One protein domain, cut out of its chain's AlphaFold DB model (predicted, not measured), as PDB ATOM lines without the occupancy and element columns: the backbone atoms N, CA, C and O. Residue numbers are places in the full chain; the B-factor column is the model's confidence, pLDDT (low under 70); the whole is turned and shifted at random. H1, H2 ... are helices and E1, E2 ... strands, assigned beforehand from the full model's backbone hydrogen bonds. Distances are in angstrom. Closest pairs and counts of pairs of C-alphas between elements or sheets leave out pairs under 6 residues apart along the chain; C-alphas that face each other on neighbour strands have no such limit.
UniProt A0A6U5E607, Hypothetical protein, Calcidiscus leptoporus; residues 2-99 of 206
ATOM      1  N   GLY A   2     211.812 253.808 100.418       70.56
ATOM      2  CA  GLY A   2     211.861 253.971 101.883       70.56
ATOM      3  C   GLY A   2     211.609 255.411 102.340       70.56
ATOM      4  O   GLY A   2     211.886 255.731 103.491       70.56
ATOM      5  N   GLN A   3     211.184 256.290 101.427       83.19
ATOM      6  CA  GLN A   3     211.019 257.708 101.704       83.19
ATOM      7  C   GLN A   3     209.796 257.952 102.590       83.19
ATOM      8  O   GLN A   3     208.797 257.234 102.542       83.19
ATOM      9  N   GLN A   4     209.898 258.984 103.417       85.88
ATOM     10  CA  GLN A   4     208.837 259.415 104.309       85.88
ATOM     11  C   GLN A   4     208.209 260.701 103.815       85.88
ATOM     12  O   GLN A   4     208.857 261.534 103.184       85.88
ATOM     13  N   TYR A   5     206.939 260.865 104.154       90.81
ATOM     14  CA  TYR A   5     206.139 261.990 103.713       90.81
ATOM     15  C   TYR A   5     205.301 262.470 104.890       90.81
ATOM     16  O   TYR A   5     204.642 261.672 105.557       90.81
ATOM     17  N   ALA A   6     205.308 263.775 105.125       92.19
ATOM     18  CA  ALA A   6     204.343 264.434 105.985       92.19
ATOM     19  C   ALA A   6     203.418 265.294 105.120       92.19
ATOM     20  O   ALA A   6     203.864 266.019 104.231       92.19
ATOM     21  N   LEU A   7     202.114 265.182 105.370       93.94
ATOM     22  CA  LEU A   7     201.098 266.005 104.728       93.94
ATOM     23  C   LEU A   7     200.656 267.064 105.734       93.94
ATOM     24  O   LEU A   7     200.036 266.745 106.746       93.94
ATOM     25  N   LEU A   8     201.005 268.318 105.465       93.88
ATOM     26  CA  LEU A   8     200.711 269.454 106.330       93.88
ATOM     27  C   LEU A   8     199.498 270.207 105.792       93.88
ATOM     28  O   LEU A   8     199.549 270.787 104.710       93.88
ATOM     29  N   ALA A   9     198.412 270.208 106.558       92.88
ATOM     30  CA  ALA A   9     197.192 270.941 106.248       92.88
ATOM     31  C   ALA A   9     196.879 271.943 107.365       92.88
ATOM     32  O   ALA A   9     197.121 271.676 108.540       92.88
ATOM     33  N   ASP A  10     196.302 273.082 106.992       92.38
ATOM     34  CA  ASP A  10     195.841 274.123 107.911       92.38
ATOM     35  C   ASP A  10     194.335 274.296 107.711       92.38
ATOM     36  O   ASP A  10     193.895 274.542 106.593       92.38
ATOM     37  N   ALA A  11     193.532 274.185 108.771       92.88
ATOM     38  CA  ALA A  11     192.074 274.261 108.666       92.88
ATOM     39  C   ALA A  11     191.577 275.610 108.112       92.88
ATOM     40  O   ALA A  11     190.480 275.690 107.546       92.88
ATOM     41  N   SER A  12     192.375 276.672 108.236       91.50
ATOM     42  CA  SER A  12     192.067 277.995 107.693       91.50
ATOM     43  C   SER A  12     192.186 278.064 106.165       91.50
ATOM     44  O   SER A  12     191.513 278.889 105.547       91.50
ATOM     45  N   THR A  13     192.951 277.166 105.533       91.81
ATOM     46  CA  THR A  13     193.182 277.164 104.079       91.81
ATOM     47  C   THR A  13     192.819 275.826 103.437       91.81
ATOM     48  O   THR A  13     192.924 274.763 104.036       91.81
ATOM     49  N   VAL A  14     192.347 275.847 102.190       93.31
ATOM     50  CA  VAL A  14     192.026 274.602 101.476       93.31
ATOM     51  C   VAL A  14     193.278 274.081 100.779       93.31
ATOM     52  O   VAL A  14     193.850 274.772  99.928       93.31
ATOM     53  N   GLY A  15     193.681 272.858 101.115       95.00
ATOM     54  CA  GLY A  15     194.850 272.214 100.534       95.00
ATOM     55  C   GLY A  15     195.708 271.479 101.557       95.00
ATOM     56  O   GLY A  15     195.356 271.380 102.730       95.00
ATOM     57  N   PHE A  16     196.856 270.994 101.097       96.12
ATOM     58  CA  PHE A  16     197.935 270.485 101.937       96.12
ATOM     59  C   PHE A  16     199.282 270.669 101.234       96.12
ATOM     60  O   PHE A  16     199.369 270.720 100.006       96.12
ATOM     61  N   ASP A  17     200.350 270.742 102.012       95.88
ATOM     62  CA  ASP A  17     201.711 270.613 101.512       95.88
ATOM     63  C   ASP A  17     202.212 269.199 101.780       95.88
ATOM     64  O   ASP A  17     201.896 268.599 102.804       95.88
ATOM     65  N   VAL A  18     203.005 268.668 100.856       95.62
ATOM     66  CA  VAL A  18     203.758 267.432 101.060       95.62
ATOM     67  C   VAL A  18     205.183 267.830 101.367       95.62
ATOM     68  O   VAL A  18     205.804 268.555 100.584       95.62
ATOM     69  N   VAL A  19     205.697 267.363 102.493       94.44
ATOM     70  CA  VAL A  19     207.058 267.646 102.937       94.44
ATOM     71  C   VAL A  19     207.801 266.352 103.227       94.44
ATOM     72  O   VAL A  19     207.205 265.368 103.665       94.44
ATOM     73  N   ASP A  20     209.104 266.367 102.988       90.56
ATOM     74  CA  ASP A  20     210.007 265.359 103.524       90.56
ATOM     75  C   ASP A  20     210.222 265.679 105.014       90.56
ATOM     76  O   ASP A  20     210.745 266.753 105.328       90.56
ATOM     77  N   PRO A  21     209.786 264.820 105.952       87.06
ATOM     78  CA  PRO A  21     209.855 265.134 107.376       87.06
ATOM     79  C   PRO A  21     211.290 265.124 107.920       87.06
ATOM     80  O   PRO A  21     211.538 265.736 108.955       87.06
ATOM     81  N   LEU A  22     212.236 264.472 107.232       85.31
ATOM     82  CA  LEU A  22     213.643 264.433 107.632       85.31
ATOM     83  C   LEU A  22     214.392 265.683 107.181       85.31
ATOM     84  O   LEU A  22     215.190 266.239 107.932       85.31
ATOM     85  N   LEU A  23     214.141 266.123 105.948       85.81
ATOM     86  CA  LEU A  23     214.820 267.283 105.368       85.81
ATOM     87  C   LEU A  23     214.069 268.601 105.611       85.81
ATOM     88  O   LEU A  23     214.628 269.676 105.393       85.81
ATOM     89  N   GLY A  24     212.795 268.537 106.008       85.25
ATOM     90  CA  GLY A  24     211.899 269.692 106.106       85.25
ATOM     91  C   GLY A  24     211.581 270.338 104.752       85.25
ATOM     92  O   GLY A  24     211.003 271.425 104.697       85.25
ATOM     93  N   THR A  25     211.971 269.704 103.644       90.62
ATOM     94  CA  THR A  25     211.824 270.257 102.299       90.62
ATOM     95  C   THR A  25     210.412 270.033 101.782       90.62
ATOM     96  O   THR A  25     209.836 268.953 101.904       90.62
ATOM     97  N   THR A  26     209.827 271.062 101.169       94.94
ATOM     98  CA  THR A  26     208.538 270.915 100.488       94.94
ATOM     99  C   THR A  26     208.727 270.146  99.183       94.94
ATOM    100  O   THR A  26     209.400 270.625  98.274       94.94
ATOM    101  N   LEU A  27     208.086 268.985  99.079       95.00
ATOM    102  CA  LEU A  27     208.076 268.131  97.891       95.00
ATOM    103  C   LEU A  27     206.981 268.553  96.906       95.00
ATOM    104  O   LEU A  27     207.178 268.522  95.694       95.00
ATOM    105  N   ALA A  28     205.821 268.963  97.421       96.38
ATOM    106  CA  ALA A  28     204.713 269.460  96.613       96.38
ATOM    107  C   ALA A  28     203.826 270.411  97.419       96.38
ATOM    108  O   ALA A  28     203.694 270.278  98.633       96.38
ATOM    109  N   ARG A  29     203.165 271.344  96.729       96.94
ATOM    110  CA  ARG A  29     202.099 272.178  97.303       96.94
ATOM    111  C   ARG A  29     200.799 271.898  96.573       96.94
ATOM    112  O   ARG A  29     200.751 271.984  95.346       96.94
ATOM    113  N   ARG A  30     199.749 271.574  97.319       96.50
ATOM    114  CA  ARG A  30     198.404 271.321  96.800       96.50
ATOM    115  C   ARG A  30     197.467 272.359  97.385       96.50
ATOM    116  O   ARG A  30     197.126 272.295  98.557       96.50
ATOM    117  N   ARG A  31     197.089 273.352  96.579       94.81
ATOM    118  CA  ARG A  31     196.231 274.469  97.000       94.81
ATOM    119  C   ARG A  31     194.900 274.419  96.273       94.81
ATOM    120  O   ARG A  31     194.859 274.144  95.078       94.81
ATOM    121  N   GLY A  32     193.837 274.739  96.998       92.31
ATOM    122  CA  GLY A  32     192.485 274.752  96.464       92.31
ATOM    123  C   GLY A  32     191.785 273.403  96.562       92.31
ATOM    124  O   GLY A  32     192.298 272.420  97.098       92.31
ATOM    125  N   VAL A  33     190.556 273.400  96.064       91.06
ATOM    126  CA  VAL A  33     189.696 272.219  96.017       91.06
ATOM    127  C   VAL A  33     190.171 271.263  94.917       91.06
ATOM    128  O   VAL A  33     190.742 271.705  93.921       91.06
ATOM    129  N   TRP A  34     189.916 269.962  95.087       93.44
ATOM    130  CA  TRP A  34     190.187 268.935  94.069       93.44
ATOM    131  C   TRP A  34     191.666 268.815  93.704       93.44
ATOM    132  O   TRP A  34     192.058 268.918  92.546       93.44
ATOM    133  N   GLN A  35     192.497 268.609  94.720       96.81
ATOM    134  CA  GLN A  35     193.933 268.415  94.549       96.81
ATOM    135  C   GLN A  35     194.339 267.000  94.928       96.81
ATOM    136  O   GLN A  35     193.745 266.408  95.824       96.81
ATOM    137  N   GLU A  36     195.390 266.488  94.294       97.19
ATOM    138  CA  GLU A  36     195.897 265.143  94.543       97.19
ATOM    139  C   GLU A  36     197.422 265.105  94.591       97.19
ATOM    140  O   GLU A  36     198.122 265.771  93.826       97.19
ATOM    141  N   TYR A  37     197.944 264.267  95.473       97.06
ATOM    142  CA  TYR A  37     199.309 263.786  95.442       97.06
ATOM    143  C   TYR A  37     199.289 262.265  95.589       97.06
ATOM    144  O   TYR A  37     198.906 261.754  96.639       97.06
ATOM    145  N   ALA A  38     199.687 261.563  94.530       95.69
ATOM    146  CA  ALA A  38     199.842 260.118  94.519       95.69
ATOM    147  C   ALA A  38     201.304 259.789  94.212       95.69
ATOM    148  O   ALA A  38     201.797 260.069  93.116       95.69
ATOM    149  N   HIS A  39     202.018 259.258  95.196       93.81
ATOM    150  CA  HIS A  39     203.418 258.887  95.045       93.81
ATOM    151  C   HIS A  39     203.805 257.849  96.097       93.81
ATOM    152  O   HIS A  39     203.357 257.924  97.235       93.81
ATOM    153  N   ASP A  40     204.628 256.876  95.707       91.38
ATOM    154  CA  ASP A  40     205.185 255.861  96.609       91.38
ATOM    155  C   ASP A  40     204.156 255.119  97.494       91.38
ATOM    156  O   ASP A  40     204.370 254.876  98.680       91.38
ATOM    157  N   GLY A  41     203.000 254.772  96.917       90.88
ATOM    158  CA  GLY A  41     201.924 254.073  97.636       90.88
ATOM    159  C   GLY A  41     201.166 254.940  98.649       90.88
ATOM    160  O   GLY A  41     200.381 254.412  99.438       90.88
ATOM    161  N   ILE A  42     201.386 256.257  98.633       93.69
ATOM    162  CA  ILE A  42     200.610 257.247  99.378       93.69
ATOM    163  C   ILE A  42     199.697 257.981  98.405       93.69
ATOM    164  O   ILE A  42     200.151 258.498  97.384       93.69
ATOM    165  N   LEU A  43     198.421 258.080  98.765       96.62
ATOM    166  CA  LEU A  43     197.450 258.962  98.131       96.62
ATOM    167  C   LEU A  43     196.993 260.001  99.152       96.62
ATOM    168  O   LEU A  43     196.290 259.659 100.096       96.62
ATOM    169  N   GLY A  44     197.340 261.265  98.941       97.19
ATOM    170  CA  GLY A  44     196.691 262.404  99.584       97.19
ATOM    171  C   GLY A  44     195.768 263.096  98.592       97.19
ATOM    172  O   GLY A  44     196.221 263.505  97.523       97.19
ATOM    173  N   ARG A  45     194.486 263.266  98.917       97.12
ATOM    174  CA  ARG A  45     193.549 264.002  98.057       97.12
ATOM    175  C   ARG A  45     192.708 264.982  98.864       97.12
ATOM    176  O   ARG A  45     192.235 264.653  99.944       97.12
ATOM    177  N   VAL A  46     192.483 266.173  98.313       96.31
ATOM    178  CA  VAL A  46     191.492 267.133  98.815       96.31
ATOM    179  C   VAL A  46     190.237 267.055  97.962       96.31
ATOM    180  O   VAL A  46     190.270 267.411  96.785       96.31
ATOM    181  N   LYS A  47     189.117 266.648  98.559       94.06
ATOM    182  CA  LYS A  47     187.773 266.761  97.977       94.06
ATOM    183  C   LYS A  47     187.007 267.814  98.770       94.06
ATOM    184  O   LYS A  47     186.663 267.585  99.926       94.06
ATOM    185  N   GLN A  48     186.756 268.967  98.148       92.25
ATOM    186  CA  GLN A  48     186.105 270.121  98.784       92.25
ATOM    187  C   GLN A  48     186.774 270.517 100.120       92.25
ATOM    188  O   GLN A  48     187.851 271.106 100.113       92.25
ATOM    189  N   SER A  49     186.142 270.201 101.254       93.00
ATOM    190  CA  SER A  49     186.590 270.517 102.615       93.00
ATOM    191  C   SER A  49     187.402 269.405 103.284       93.00
ATOM    192  O   SER A  49     187.900 269.612 104.391       93.00
ATOM    193  N   THR A  50     187.524 268.234 102.657       95.94
ATOM    194  CA  THR A  50     188.144 267.054 103.267       95.94
ATOM    195  C   THR A  50     189.450 266.711 102.580       95.94
ATOM    196  O   THR A  50     189.467 266.455 101.375       95.94
ATOM    197  N   VAL A  51     190.528 266.661 103.357       96.81
ATOM    198  CA  VAL A  51     191.751 265.963 102.963       96.81
ATOM    199  C   VAL A  51     191.614 264.525 103.438       96.81
ATOM    200  O   VAL A  51     191.334 264.294 104.611       96.81
ATOM    201  N   TYR A  52     191.804 263.563 102.549       96.06
ATOM    202  CA  TYR A  52     191.961 262.172 102.942       96.06
ATOM    203  C   TYR A  52     193.301 261.632 102.484       96.06
ATOM    204  O   TYR A  52     193.801 261.985 101.412       96.06
ATOM    205  N   VAL A  53     193.876 260.777 103.318       96.94
ATOM    206  CA  VAL A  53     195.162 260.134 103.090       96.94
ATOM    207  C   VAL A  53     194.964 258.634 103.160       96.94
ATOM    208  O   VAL A  53     194.437 258.136 104.152       96.94
ATOM    209  N   ARG A  54     195.393 257.918 102.120       97.19
ATOM    210  CA  ARG A  54     195.475 256.459 102.106       97.19
ATOM    211  C   ARG A  54     196.915 256.028 101.954       97.19
ATOM    212  O   ARG A  54     197.591 256.453 101.018       97.19
ATOM    213  N   ALA A  55     197.366 255.192 102.875       94.19
ATOM    214  CA  ALA A  55     198.681 254.576 102.831       94.19
ATOM    215  C   ALA A  55     198.732 253.415 103.825       94.19
ATOM    216  O   ALA A  55     198.185 253.513 104.923       94.19
ATOM    217  N   ARG A  56     199.442 252.339 103.467       91.31
ATOM    218  CA  ARG A  56     199.815 251.244 104.387       91.31
ATOM    219  C   ARG A  56     198.638 250.670 105.189       91.31
ATOM    220  O   ARG A  56     198.728 250.484 106.399       91.31
ATOM    221  N   GLY A  57     197.528 250.416 104.504       94.44
ATOM    222  CA  GLY A  57     196.324 249.833 105.088       94.44
ATOM    223  C   GLY A  57     195.476 250.783 105.922       94.44
ATOM    224  O   GLY A  57     194.536 250.327 106.563       94.44
ATOM    225  N   TRP A  58     195.759 252.084 105.908       95.25
ATOM    226  CA  TRP A  58     194.993 253.081 106.647       95.25
ATOM    227  C   TRP A  58     194.378 254.118 105.721       95.25
ATOM    228  O   TRP A  58     194.987 254.524 104.732       95.25
ATOM    229  N   GLU A  59     193.186 254.577 106.090       96.88
ATOM    230  CA  GLU A  59     192.608 255.824 105.608       96.88
ATOM    231  C   GLU A  59     192.435 256.785 106.783       96.88
ATOM    232  O   GLU A  59     191.891 256.413 107.826       96.88
ATOM    233  N   VAL A  60     192.888 258.022 106.597       95.94
ATOM    234  CA  VAL A  60     192.676 259.133 107.528       95.94
ATOM    235  C   VAL A  60     191.982 260.255 106.780       95.94
ATOM    236  O   VAL A  60     192.493 260.722 105.767       95.94
ATOM    237  N   ASN A  61     190.853 260.712 107.305       96.44
ATOM    238  CA  ASN A  61     190.083 261.827 106.774       96.44
ATOM    239  C   ASN A  61     190.159 262.983 107.766       96.44
ATOM    240  O   ASN A  61     189.899 262.794 108.954       96.44
ATOM    241  N   VAL A  62     190.481 264.176 107.281       96.00
ATOM    242  CA  VAL A  62     190.406 265.424 108.040       96.00
ATOM    243  C   VAL A  62     189.532 266.412 107.277       96.00
ATOM    244  O   VAL A  62     189.849 266.833 106.163       96.00
ATOM    245  N   THR A  63     188.397 266.760 107.867       96.75
ATOM    246  CA  THR A  63     187.400 267.654 107.278       96.75
ATOM    247  C   THR A  63     187.442 268.988 107.997       96.75
ATOM    248  O   THR A  63     187.297 269.045 109.218       96.75
ATOM    249  N   ARG A  64     187.647 270.079 107.252       95.19
ATOM    250  CA  ARG A  64     187.617 271.424 107.838       95.19
ATOM    251  C   ARG A  64     186.181 271.853 108.121       95.19
ATOM    252  O   ARG A  64     185.328 271.788 107.235       95.19
ATOM    253  N   HIS A  65     185.959 272.389 109.312       95.12
ATOM    254  CA  HIS A  65     184.707 273.024 109.704       95.12
ATOM    255  C   HIS A  65     184.980 274.389 110.338       95.12
ATOM    256  O   HIS A  65     185.986 274.549 111.039       95.12
ATOM    257  N   PRO A  66     184.108 275.386 110.109       94.19
ATOM    258  CA  PRO A  66     184.175 276.622 110.867       94.19
ATOM    259  C   PRO A  66     183.834 276.332 112.333       94.19
ATOM    260  O   PRO A  66     183.006 275.472 112.645       94.19
ATOM    261  N   ILE A  67     184.464 277.064 113.244       91.69
ATOM    262  CA  ILE A  67     184.108 277.039 114.660       91.69
ATOM    263  C   ILE A  67     182.918 277.979 114.840       91.69
ATOM    264  O   ILE A  67     183.060 279.201 114.889       91.69
ATOM    265  N   TYR A  68     181.723 277.398 114.897       87.94
ATOM    266  CA  TYR A  68     180.503 278.142 115.190       87.94
ATOM    267  C   TYR A  68     180.554 278.711 116.612       87.94
ATOM    268  O   TYR A  68     181.044 278.051 117.527       87.94
ATOM    269  N   ASN A  69     180.026 279.925 116.797       86.12
ATOM    270  CA  ASN A  69     180.025 280.639 118.081       86.12
ATOM    271  C   ASN A  69     181.430 280.827 118.686       86.12
ATOM    272  O   ASN A  69     181.596 280.776 119.903       86.12
ATOM    273  N   HIS A  70     182.448 281.019 117.840       84.56
ATOM    274  CA  HIS A  70     183.806 281.318 118.287       84.56
ATOM    275  C   HIS A  70     183.826 282.578 119.169       84.56
ATOM    276  O   HIS A  70     183.434 283.654 118.719       84.56
ATOM    277  N   VAL A  71     184.302 282.436 120.408       78.75
ATOM    278  CA  VAL A  71     184.418 283.536 121.378       78.75
ATOM    279  C   VAL A  71     185.773 284.227 121.228       78.75
ATOM    280  O   VAL A  71     185.835 285.407 120.903       78.75
ATOM    281  N   GLU A  72     186.858 283.475 121.409       78.56
ATOM    282  CA  GLU A  72     188.239 283.951 121.345       78.56
ATOM    283  C   GLU A  72     189.171 282.765 121.049       78.56
ATOM    284  O   GLU A  72     188.857 281.621 121.389       78.56
ATOM    285  N   GLY A  73     190.315 283.025 120.414       81.50
ATOM    286  CA  GLY A  73     191.302 282.001 120.092       81.50
ATOM    287  C   GLY A  73     192.065 282.289 118.799       81.50
ATOM    288  O   GLY A  73     191.697 283.181 118.033       81.50
ATOM    289  N   PRO A  74     193.144 281.535 118.538       81.44
ATOM    290  CA  PRO A  74     193.997 281.756 117.373       81.44
ATOM    291  C   PRO A  74     193.387 281.262 116.053       81.44
ATOM    292  O   PRO A  74     193.917 281.581 114.993       81.44
ATOM    293  N   SER A  75     192.304 280.475 116.086       88.62
ATOM    294  CA  SER A  75     191.693 279.897 114.887       88.62
ATOM    295  C   SER A  75     190.173 279.975 114.925       88.62
ATOM    296  O   SER A  75     189.552 279.649 115.929       88.62
ATOM    297  N   THR A  76     189.575 280.312 113.784       93.25
ATOM    298  CA  THR A  76     188.127 280.244 113.530       93.25
ATOM    299  C   THR A  76     187.718 278.970 112.781       93.25
ATOM    300  O   THR A  76     186.553 278.801 112.422       93.25
ATOM    301  N   TRP A  77     188.669 278.061 112.550       95.00
ATOM    302  CA  TRP A  77     188.488 276.797 111.839       95.00
ATOM    303  C   TRP A  77     189.093 275.633 112.621       95.00
ATOM    304  O   TRP A  77     190.109 275.779 113.302       95.00
ATOM    305  N   ARG A  78     188.492 274.453 112.490       93.44
ATOM    306  CA  ARG A  78     188.998 273.206 113.071       93.44
ATOM    307  C   ARG A  78     188.989 272.081 112.049       93.44
ATOM    308  O   ARG A  78     188.261 272.150 111.058       93.44
ATOM    309  N   PHE A  79     189.764 271.040 112.327       94.50
ATOM    310  CA  PHE A  79     189.614 269.756 111.661       94.50
ATOM    311  C   PHE A  79     188.811 268.810 112.542       94.50
ATOM    312  O   PHE A  79     189.158 268.600 113.702       94.50
ATOM    313  N   ASP A  80     187.787 268.208 111.953       94.62
ATOM    314  CA  ASP A  80     187.194 266.987 112.476       94.62
ATOM    315  C   ASP A  80     187.872 265.817 111.760       94.62
ATOM    316  O   ASP A  80     188.113 265.881 110.552       94.62
ATOM    317  N   MET A  81     188.223 264.766 112.500       93.69
ATOM    318  CA  MET A  81     189.035 263.679 111.964       93.69
ATOM    319  C   MET A  81     188.398 262.309 112.146       93.69
ATOM    320  O   MET A  81     187.783 262.025 113.171       93.69
ATOM    321  N   ALA A  82     188.604 261.449 111.157       93.56
ATOM    322  CA  ALA A  82     188.247 260.042 111.196       93.56
ATOM    323  C   ALA A  82     189.418 259.207 110.678       93.56
ATOM    324  O   ALA A  82     190.165 259.634 109.801       93.56
ATOM    325  N   MET A  83     189.570 258.005 111.216       93.19
ATOM    326  CA  MET A  83     190.587 257.045 110.803       93.19
ATOM    327  C   MET A  83     189.935 255.673 110.720       93.19
ATOM    328  O   MET A  83     189.069 255.360 111.537       93.19
ATOM    329  N   ARG A  84     190.329 254.860 109.742       94.00
ATOM    330  CA  ARG A  84     189.866 253.474 109.630       94.00
ATOM    331  C   ARG A  84     190.915 252.574 108.976       94.00
ATOM    332  O   ARG A  84     191.664 253.054 108.119       94.00
ATOM    333  N   PRO A  85     190.946 251.278 109.329       95.12
ATOM    334  CA  PRO A  85     191.696 250.295 108.563       95.12
ATOM    335  C   PRO A  85     191.059 250.098 107.177       95.12
ATOM    336  O   PRO A  85     189.856 250.303 106.981       95.12
ATOM    337  N   LEU A  86     191.879 249.693 106.212       96.62
ATOM    338  CA  LEU A  86     191.472 249.344 104.851       96.62
ATOM    339  C   LEU A  86     191.340 247.832 104.635       96.62
ATOM    340  O   LEU A  86     190.885 247.428 103.565       96.62
ATOM    341  N   ASP A  87     191.674 247.016 105.637       94.94
ATOM    342  CA  ASP A  87     191.467 245.565 105.638       94.94
ATOM    343  C   ASP A  87     190.022 245.197 105.257       94.94
ATOM    344  O   ASP A  87     189.056 245.698 105.836       94.94
ATOM    345  N   GLY A  88     189.870 244.315 104.273       95.50
ATOM    346  CA  GLY A  88     188.589 243.849 103.744       95.50
ATOM    347  C   GLY A  88     187.849 244.859 102.862       95.50
ATOM    348  O   GLY A  88     186.723 244.589 102.446       95.50
ATOM    349  N   THR A  89     188.441 246.019 102.569       96.62
ATOM    350  CA  THR A  89     187.824 247.054 101.725       96.62
ATOM    351  C   THR A  89     188.338 246.983 100.286       96.62
ATOM    352  O   THR A  89     189.406 246.436 100.021       96.62
ATOM    353  N   GLY A  90     187.630 247.611  99.339       96.56
ATOM    354  CA  GLY A  90     188.069 247.689  97.936       96.56
ATOM    355  C   GLY A  90     189.395 248.436  97.714       96.56
ATOM    356  O   GLY A  90     189.954 248.371  96.626       96.56
ATOM    357  N   PHE A  91     189.909 249.123  98.738       95.88
ATOM    358  CA  PHE A  91     191.180 249.848  98.695       95.88
ATOM    359  C   PHE A  91     192.371 249.007  99.183       95.88
ATOM    360  O   PHE A  91     193.513 249.440  99.030       95.88
ATOM    361  N   GLU A  92     192.133 247.817  99.749       95.50
ATOM    362  CA  GLU A  92     193.193 246.949 100.282       95.50
ATOM    363  C   GLU A  92     194.228 246.580  99.211       95.50
ATOM    364  O   GLU A  92     195.427 246.625  99.468       95.50
ATOM    365  N   GLY A  93     193.781 246.260  97.992       94.81
ATOM    366  CA  GLY A  93     194.680 245.847  96.910       94.81
ATOM    367  C   GLY A  93     195.676 246.932  96.486       94.81
ATOM    368  O   GLY A  93     196.772 246.610  96.038       94.81
ATOM    369  N   GLU A  94     195.315 248.205  96.652       94.88
ATOM    370  CA  GLU A  94     196.149 249.344  96.255       94.88
ATOM    371  C   GLU A  94     197.006 249.866  97.416       94.88
ATOM    372  O   GLU A  94     198.196 250.125  97.244       94.88
ATOM    373  N   PHE A  95     196.427 249.993  98.613       94.88
ATOM    374  CA  PHE A  95     197.094 250.625  99.761       94.88
ATOM    375  C   PHE A  95     197.590 249.627 100.812       94.88
ATOM    376  O   PHE A  95     198.207 250.034 101.800       94.88
ATOM    377  N   GLY A  96     197.362 248.335 100.597       93.56
ATOM    378  CA  GLY A  96     197.776 247.247 101.471       93.56
ATOM    379  C   GLY A  96     196.858 247.040 102.674       93.56
ATOM    380  O   GLY A  96     195.790 247.639 102.796       93.56
ATOM    381  N   ARG A  97     197.321 246.177 103.579       94.38
ATOM    382  CA  ARG A  97     196.678 245.853 104.857       94.38
ATOM    383  C   ARG A  97     197.367 246.554 106.014       94.38
ATOM    384  O   ARG A  97     198.507 246.997 105.888       94.38
ATOM    385  N   THR A  98     196.681 246.632 107.142       93.25
ATOM    386  CA  THR A  98     197.264 247.037 108.421       93.25
ATOM    387  C   THR A  98     198.260 245.987 108.930       93.25
ATOM    388  O   THR A  98     198.164 244.802 108.602       93.25
ATOM    389  N   SER A  99     199.257 246.418 109.712       91.81
ATOM    390  CA  SER A  99     200.192 245.482 110.349       91.81
ATOM    391  C   SER A  99     199.466 244.672 111.422       91.81
ATOM    392  O   SER A  99     198.785 245.238 112.276       91.81
TER     393      SER A  99
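Overview. This is residues 2 to 99 of the 206 residues of the protein "Hypothetical protein" of Calcidiscus leptoporus (UniProt A0A6U5E607). A twisted wall of five antiparallel strands, E4 to E8, is partly covered on one face by a small sheet of three strands, E1 to E3, which sits over the E4, E5 and E6 part; the two make a loose, partial sandwich. The long hairpin of E7 and E8 runs past the other strands, and residues 69 to 74 in its loop stick out, while the short helix H1 lies by the opposite end of the wall. The printed part has 98 residues, with eight named strands followed by one named helix, and its class is mostly strand. The large sheet has the order E4, E5, E6, E7, E8 and the small one E1, E2, E3, both antiparallel throughout. The whole is only just compact, close to loose, with a radius of gyration of the C-alphas of 14.6 A and spans of 45 by 32 by 23 A.

Arrangement. The large sheet is a meander, each strand the antiparallel neighbour of the one before: E4 at residues 35 to 39, E5 at 42 to 47, E6 at 50 to 55, E7 at 58 to 66 and E8 at 77 to 85. E4 and E8 are its edge strands. E7 and E8 form a hairpin at 161 degrees, with N 61 and O 82 2.8 A apart, within hydrogen-bond range. In the hairpin of E6 and E7, N 53 and O 60 are 2.8 A apart; in that of E5 and E6, N 45 and O 52 are 2.9 A apart; in that of E4 and E5, N 37 and O 44 are 2.8 A apart. The small sheet is a second meander, of E1 at residues 6 to 8, E2 at 15 to 19 and E3 at 26 to 31, with E2 as the inner strand. N 8 of E1 and O 17 of E2 are 2.8 A apart, and so are N 18 of E2 and O 28 of E3. The two sheets form a sandwich, two sheets face to face: the facing parts are 10.0 A apart centre to centre, their best planes differ by 26 degrees, and their strands stand at 36 degrees. The closest C-alphas of E2 and E5 are those of Gly 15 and Val 46, 6.3 A; those of E3 and E4 are Arg 30 and Glu 36, 7.0 A. E2 is apart from E7 and E8. H1, residues 92 to 95, only grazes the large sheet; its closest C-alphas to E6 are those of Phe 95 and Ala 55, 5.2 A. H1 is too short for any O i to N i+4 pair, and its one O i to N i+3 pair is not within range.

Along the chain. The longest strands by residues are E7, 26.2 A from first to last C-alpha, and E8, 26.9 A. E8 runs from C-alpha 77 at (188.488, 276.797, 111.839) to C-alpha 85 at (191.696, 250.295, 108.563). E6 measures 16.3 A, E5 16.0 A, E4 13.5 A, and E2 and E3 13.3 A each. E1, 6.2 A, begins with C-alpha 6 at (204.343, 264.434, 105.985). H1, 5.4 A, ends with C-alpha 95 at (197.094, 250.625, 99.761).

Size, cuts and confidence. The two C-alphas farthest apart are those of Val 71 and Gly 93, at 46.1 A. The printed part runs from residue 2 to 99 with no cut. The link from E3 to E4, three residues and tight, passes from one sheet to the other. No link is long; that from E7 to E8 has 10 residues and is short. The mean pLDDT of the printed part is 92.8, and no printed residue is under 70.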